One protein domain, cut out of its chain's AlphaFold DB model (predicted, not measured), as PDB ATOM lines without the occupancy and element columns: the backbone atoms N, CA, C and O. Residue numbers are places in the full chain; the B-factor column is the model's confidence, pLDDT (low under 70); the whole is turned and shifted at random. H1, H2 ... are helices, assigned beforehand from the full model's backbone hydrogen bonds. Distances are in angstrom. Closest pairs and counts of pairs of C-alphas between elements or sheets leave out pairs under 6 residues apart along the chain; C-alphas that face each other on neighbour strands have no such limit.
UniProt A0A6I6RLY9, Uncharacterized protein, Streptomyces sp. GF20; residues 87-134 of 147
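This is residues 87 to 134 of the 147 residues of an uncharacterized protein of Streptomyces sp. GF20 (UniProt A0A6I6RLY9). Three short helices stand as a compact triangle: H1 and H2 run opposite ways with a shallow tilt between them, and H3 packs on both, at a steep tilt to each, near the first residues of H1 and the last residues of H2. The 48 printed residues include three named helices, in the order H1, H2, H3, and no named strand; the class is all helix. The whole is compact, with a radius of gyration of the C-alphas of 9.8 A, and rounded, spanning 26 by 21 by 15 A.

H1, residues 87 to 99, and H2, residues 107 to 117, are close but not clearly touching, with the C-alphas of Leu 89 and Leu 114 closest at 7.8 A. They run opposite ways at a shallow tilt of 22 degrees. H3, residues 122 to 130, touches H1, the closest C-alphas being those of Glu 90 and Ala 127, 4.6 A apart. These two run the same way at a steep tilt of 50 degrees. H3 also touches H2, where the C-alphas of Arg 115 and Val 124 are closest at 6.1 A, and the two run opposite ways at a steep tilt of 49 degrees. Every O i to N i+4 pair in H1, H2 and H3 is within hydrogen-bond range.

H1 begins at C-alpha 87, (78.396, 206.341, 152.751), and is 18.5 A long from first to last C-alpha. H2 begins at C-alpha 107, (95.858, 199.600, 157.908), and measures 15.5 A. H3 measures 12.6 A and ends at C-alpha 130, (81.567, 196.473, 150.368).

The C-alphas of Ser 116 and Lys 134 are the two farthest apart, at 26.3 A. The printed part has no cut. The link from H1 to H2 is short and that from H2 to H3 tight. The mean pLDDT of the printed part is 90.9, and residues 133 to 134 are under 70.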
ATOM      1  N   ALA A  87      78.052 205.830 154.078       92.25
ATOM      2  CA  ALA A  87      78.396 206.341 152.751       92.25
ATOM      3  C   ALA A  87      79.750 207.078 152.746       92.25
ATOM      4  O   ALA A  87      80.582 206.829 151.872       92.25
ATOM      5  N   ASP A  88      80.010 207.906 153.768       93.50
ATOM      6  CA  ASP A  88      81.298 208.588 153.934       93.50
ATOM      7  C   ASP A  88      82.430 207.560 154.116       93.50
ATOM      8  O   ASP A  88      83.508 207.675 153.527       93.50
ATOM      9  N   LEU A  89      82.182 206.526 154.927       95.38
ATOM     10  CA  LEU A  89      83.143 205.454 155.193       95.38
ATOM     11  C   LEU A  89      83.442 204.633 153.935       95.38
ATOM     12  O   LEU A  89      84.605 204.328 153.668       95.38
ATOM     13  N   GLU A  90      82.426 204.289 153.144       94.75
ATOM     14  CA  GLU A  90      82.584 203.589 151.867       94.75
ATOM     15  C   GLU A  90      83.441 204.392 150.888       94.75
ATOM     16  O   GLU A  90      84.349 203.832 150.260       94.75
ATOM     17  N   GLU A  91      83.216 205.704 150.797       92.31
ATOM     18  CA  GLU A  91      84.032 206.584 149.968       92.31
ATOM     19  C   GLU A  91      85.485 206.636 150.461       92.31
ATOM     20  O   GLU A  91      86.414 206.403 149.681       92.31
ATOM     21  N   MET A  92      85.698 206.888 151.755       92.62
ATOM     22  CA  MET A  92      87.035 206.990 152.347       92.62
ATOM     23  C   MET A  92      87.826 205.687 152.195       92.62
ATOM     24  O   MET A  92      88.963 205.699 151.718       92.62
ATOM     25  N   VAL A  93      87.223 204.545 152.531       94.38
ATOM     26  CA  VAL A  93      87.850 203.227 152.367       94.38
ATOM     27  C   VAL A  93      88.111 202.930 150.887       94.38
ATOM     28  O   VAL A  93      89.174 202.411 150.532       94.38
ATOM     29  N   GLY A  94      87.181 203.288 149.999       93.06
ATOM     30  CA  GLY A  94      87.360 203.177 148.553       93.06
ATOM     31  C   GLY A  94      88.537 204.011 148.034       93.06
ATOM     32  O   GLY A  94      89.306 203.538 147.193       93.06
ATOM     33  N   ASN A  95      88.724 205.225 148.555       91.50
ATOM     34  CA  ASN A  95      89.857 206.097 148.234       91.50
ATOM     35  C   ASN A  95      91.188 205.492 148.696       91.50
ATOM     36  O   ASN A  95      92.101 205.371 147.879       91.50
ATOM     37  N   LEU A  96      91.265 205.010 149.939       92.00
ATOM     38  CA  LEU A  96      92.458 204.352 150.498       92.00
ATOM     39  C   LEU A  96      92.845 203.075 149.731       92.00
ATOM     40  O   LEU A  96      94.018 202.736 149.571       92.00
ATOM     41  N   ARG A  97      91.860 202.340 149.205       90.44
ATOM     42  CA  ARG A  97      92.128 201.196 148.318       90.44
ATOM     43  C   ARG A  97      92.686 201.633 146.971       90.44
ATOM     44  O   ARG A  97      93.608 201.000 146.465       90.44
ATOM     45  N   ARG A  98      92.135 202.700 146.384       90.56
ATOM     46  CA  ARG A  98      92.598 203.239 145.096       90.56
ATOM     47  C   ARG A  98      93.999 203.845 145.182       90.56
ATOM     48  O   ARG A  98      94.735 203.735 144.207       90.56
ATOM     49  N   SER A  99      94.377 204.428 146.322       89.31
ATOM     50  CA  SER A  99      95.740 204.921 146.574       89.31
ATOM     51  C   SER A  99      96.758 203.794 146.801       89.31
ATOM     52  O   SER A  99      97.959 204.031 146.703       89.31
ATOM     53  N   GLY A 100      96.296 202.562 147.052       86.12
ATOM     54  CA  GLY A 100      97.148 201.411 147.366       86.12
ATOM     55  C   GLY A 100      97.585 201.346 148.832       86.12
ATOM     56  O   GLY A 100      98.432 200.525 149.177       86.12
ATOM     57  N   GLU A 101      97.014 202.186 149.693       84.56
ATOM     58  CA  GLU A 101      97.311 202.233 151.130       84.56
ATOM     59  C   GLU A 101      96.532 201.162 151.910       84.56
ATOM     60  O   GLU A 101      96.947 200.729 152.986       84.56
ATOM     61  N   ALA A 102      95.416 200.680 151.354       86.69
ATOM     62  CA  ALA A 102      94.619 199.638 151.985       86.69
ATOM     63  C   ALA A 102      95.356 198.291 152.075       86.69
ATOM     64  O   ALA A 102      95.861 197.767 151.081       86.69
ATOM     65  N   GLY A 103      95.340 197.688 153.266       82.12
ATOM     66  CA  GLY A 103      95.998 196.407 153.544       82.12
ATOM     67  C   GLY A 103      97.521 196.491 153.704       82.12
ATOM     68  O   GLY A 103      98.169 195.451 153.823       82.12
ATOM     69  N   GLY A 104      98.093 197.701 153.700       86.12
ATOM     70  CA  GLY A 104      99.498 197.949 154.021       86.12
ATOM     71  C   GLY A 104      99.782 197.998 155.528       86.12
ATOM     72  O   GLY A 104      98.905 197.786 156.367       86.12
ATOM     73  N   ALA A 105     101.032 198.308 155.880       86.25
ATOM     74  CA  ALA A 105     101.405 198.578 157.268       86.25
ATOM     75  C   ALA A 105     100.634 199.807 157.790       86.25
ATOM     76  O   ALA A 105     100.604 200.835 157.121       86.25
ATOM     77  N   GLY A 106     100.007 199.687 158.963       89.62
ATOM     78  CA  GLY A 106      99.164 200.739 159.550       89.62
ATOM     79  C   GLY A 106      97.687 200.686 159.144       89.62
ATOM     80  O   GLY A 106      96.900 201.487 159.637       89.62
ATOM     81  N   TRP A 107      97.269 199.735 158.297       92.62
ATOM     82  CA  TRP A 107      95.858 199.600 157.908       92.62
ATOM     83  C   TRP A 107      94.925 199.392 159.109       92.62
ATOM     84  O   TRP A 107      93.885 200.040 159.195       92.62
ATOM     85  N   ASP A 108      95.319 198.548 160.064       93.81
ATOM     86  CA  ASP A 108      94.517 198.293 161.266       93.81
ATOM     87  C   ASP A 108      94.366 199.551 162.141       93.81
ATOM     88  O   ASP A 108      93.277 199.810 162.650       93.81
ATOM     89  N   GLU A 109      95.417 200.372 162.250       94.44
ATOM     90  CA  GLU A 109      95.394 201.651 162.981       94.44
ATOM     91  C   GLU A 109      94.471 202.669 162.298       94.44
ATOM     92  O   GLU A 109      93.703 203.368 162.959       94.44
ATOM     93  N   VAL A 110      94.486 202.719 160.960       94.19
ATOM     94  CA  VAL A 110      93.558 203.551 160.181       94.19
ATOM     95  C   VAL A 110      92.114 203.113 160.418       94.19
ATOM     96  O   VAL A 110      91.251 203.962 160.642       94.19
ATOM     97  N   LEU A 111      91.833 201.806 160.414       95.25
ATOM     98  CA  LEU A 111      90.490 201.298 160.700       95.25
ATOM     99  C   LEU A 111      90.048 201.609 162.134       95.25
ATOM    100  O   LEU A 111      88.898 201.984 162.342       95.25
ATOM    101  N   GLU A 112      90.933 201.488 163.124       96.06
ATOM    102  CA  GLU A 112      90.641 201.899 164.503       96.06
ATOM    103  C   GLU A 112      90.310 203.395 164.584       96.06
ATOM    104  O   GLU A 112      89.315 203.782 165.203       96.06
ATOM    105  N   HIS A 113      91.078 204.234 163.889       94.00
ATOM    106  CA  HIS A 113      90.797 205.661 163.824       94.00
ATOM    107  C   HIS A 113      89.438 205.948 163.172       94.00
ATOM    108  O   HIS A 113      88.642 206.697 163.739       94.00
ATOM    109  N   LEU A 114      89.112 205.307 162.045       94.94
ATOM    110  CA  LEU A 114      87.802 205.447 161.402       94.94
ATOM    111  C   LEU A 114      86.658 205.011 162.327       94.94
ATOM    112  O   LEU A 114      85.656 205.718 162.407       94.94
ATOM    113  N   ARG A 115      86.818 203.927 163.099       96.81
ATOM    114  CA  ARG A 115      85.805 203.484 164.082       96.81
ATOM    115  C   ARG A 115      85.558 204.521 165.174       96.81
ATOM    116  O   ARG A 115      84.444 204.627 165.668       96.81
ATOM    117  N   SER A 116      86.575 205.305 165.538       94.12
ATOM    118  CA  SER A 116      86.430 206.399 166.508       94.12
ATOM    119  C   SER A 116      85.685 207.623 165.958       94.12
ATOM    120  O   SER A 116      85.202 208.450 166.738       94.12
ATOM    121  N   LEU A 117      85.602 207.747 164.629       93.88
ATOM    122  CA  LEU A 117      84.948 208.847 163.916       93.88
ATOM    123  C   LEU A 117      83.561 208.470 163.381       93.88
ATOM    124  O   LEU A 117      82.752 209.365 163.134       93.88
ATOM    125  N   ALA A 118      83.291 207.179 163.202       96.25
ATOM    126  CA  ALA A 118      82.017 206.661 162.728       96.25
ATOM    127  C   ALA A 118      80.874 206.932 163.715       96.25
ATOM    128  O   ALA A 118      81.086 206.993 164.930       96.25
ATOM    129  N   ASP A 119      79.664 207.096 163.182       96.00
ATOM    130  CA  ASP A 119      78.445 207.101 163.996       96.00
ATOM    131  C   ASP A 119      78.178 205.699 164.563       96.00
ATOM    132  O   ASP A 119      78.005 205.534 165.771       96.00
ATOM    133  N   ASP A 120      78.286 204.684 163.700       95.94
ATOM    134  CA  ASP A 120      78.323 203.270 164.067       95.94
ATOM    135  C   ASP A 120      79.711 202.674 163.756       95.94
ATOM    136  O   ASP A 120      80.097 202.566 162.588       95.94
ATOM    137  N   PRO A 121      80.493 202.251 164.767       95.44
ATOM    138  CA  PRO A 121      81.775 201.587 164.545       95.44
ATOM    139  C   PRO A 121      81.699 200.334 163.655       95.44
ATOM    140  O   PRO A 121      82.681 200.030 162.973       95.44
ATOM    141  N   GLU A 122      80.573 199.609 163.634       96.81
ATOM    142  CA  GLU A 122      80.393 198.420 162.783       96.81
ATOM    143  C   GLU A 122      80.295 198.783 161.290       96.81
ATOM    144  O   GLU A 122      80.637 197.970 160.422       96.81
ATOM    145  N   ASP A 123      79.918 200.025 160.963       96.81
ATOM    146  CA  ASP A 123      79.847 200.498 159.577       96.81
ATOM    147  C   ASP A 123      81.221 200.570 158.906       96.81
ATOM    148  O   ASP A 123      81.318 200.440 157.685       96.81
ATOM    149  N   VAL A 124      82.307 200.673 159.679       96.75
ATOM    150  CA  VAL A 124      83.671 200.604 159.134       96.75
ATOM    151  C   VAL A 124      83.936 199.231 158.523       96.75
ATOM    152  O   VAL A 124      84.429 199.130 157.398       96.75
ATOM    153  N   ASP A 125      83.566 198.158 159.221       95.06
ATOM    154  CA  ASP A 125      83.763 196.794 158.724       95.06
ATOM    155  C   ASP A 125      82.849 196.511 157.524       95.06
ATOM    156  O   ASP A 125      83.267 195.871 156.549       95.06
ATOM    157  N   ARG A 126      81.625 197.058 157.539       96.12
ATOM    158  CA  ARG A 126      80.706 197.013 156.392       96.12
ATOM    159  C   ARG A 126      81.296 197.717 155.169       96.12
ATOM    160  O   ARG A 126      81.311 197.117 154.091       96.12
ATOM    161  N   ALA A 127      81.854 198.916 155.329       95.44
ATOM    162  CA  ALA A 127      82.508 199.658 154.252       95.44
ATOM    163  C   ALA A 127      83.727 198.904 153.683       95.44
ATOM    164  O   ALA A 127      83.912 198.807 152.463       95.44
ATOM    165  N   VAL A 128      84.544 198.283 154.542       94.44
ATOM    166  CA  VAL A 128      85.677 197.437 154.120       94.44
ATOM    167  C   VAL A 128      85.211 196.221 153.316       94.44
ATOM    168  O   VAL A 128      85.845 195.866 152.310       94.44
ATOM    169  N   ALA A 129      84.112 195.586 153.727       93.00
ATOM    170  CA  ALA A 129      83.524 194.454 153.022       93.00
ATOM    171  C   ALA A 129      82.949 194.862 151.655       93.00
ATOM    172  O   ALA A 129      83.245 194.203 150.655       93.00
ATOM    173  N   ALA A 130      82.199 195.966 151.591       89.75
ATOM    174  CA  ALA A 130      81.567 196.473 150.368       89.75
ATOM    175  C   ALA A 130      82.590 196.866 149.288       89.75
ATOM    176  O   ALA A 130      82.388 196.622 148.100       89.75
ATOM    177  N   THR A 131      83.731 197.409 149.708       83.94
ATOM    178  CA  THR A 131      84.809 197.870 148.816       83.94
ATOM    179  C   THR A 131      85.837 196.785 148.477       83.94
ATOM    180  O   THR A 131      86.800 197.031 147.745       83.94
ATOM    181  N   SER A 132      85.674 195.564 148.997       76.56
ATOM    182  CA  SER A 132      86.583 194.457 148.702       76.56
ATOM    183  C   SER A 132      86.425 193.970 147.251       76.56
ATOM    184  O   SER A 132      85.299 193.842 146.771       76.56
ATOM    185  N   PRO A 133      87.514 193.570 146.558       65.06
ATOM    186  CA  PRO A 133      87.463 193.101 145.163       65.06
ATOM    187  C   PRO A 133      86.460 191.964 144.903       65.06
ATOM    188  O   PRO A 133      85.975 191.798 143.788       65.06
ATOM    189  N   LYS A 134      86.121 191.184 145.940       56.28
ATOM    190  CA  LYS A 134      85.152 190.081 145.877       56.28
ATOM    191  C   LYS A 134      83.691 190.543 145.713       56.28
ATOM    192  O   LYS A 134      82.867 189.736 145.297       56.28
TER     193      LYS A 134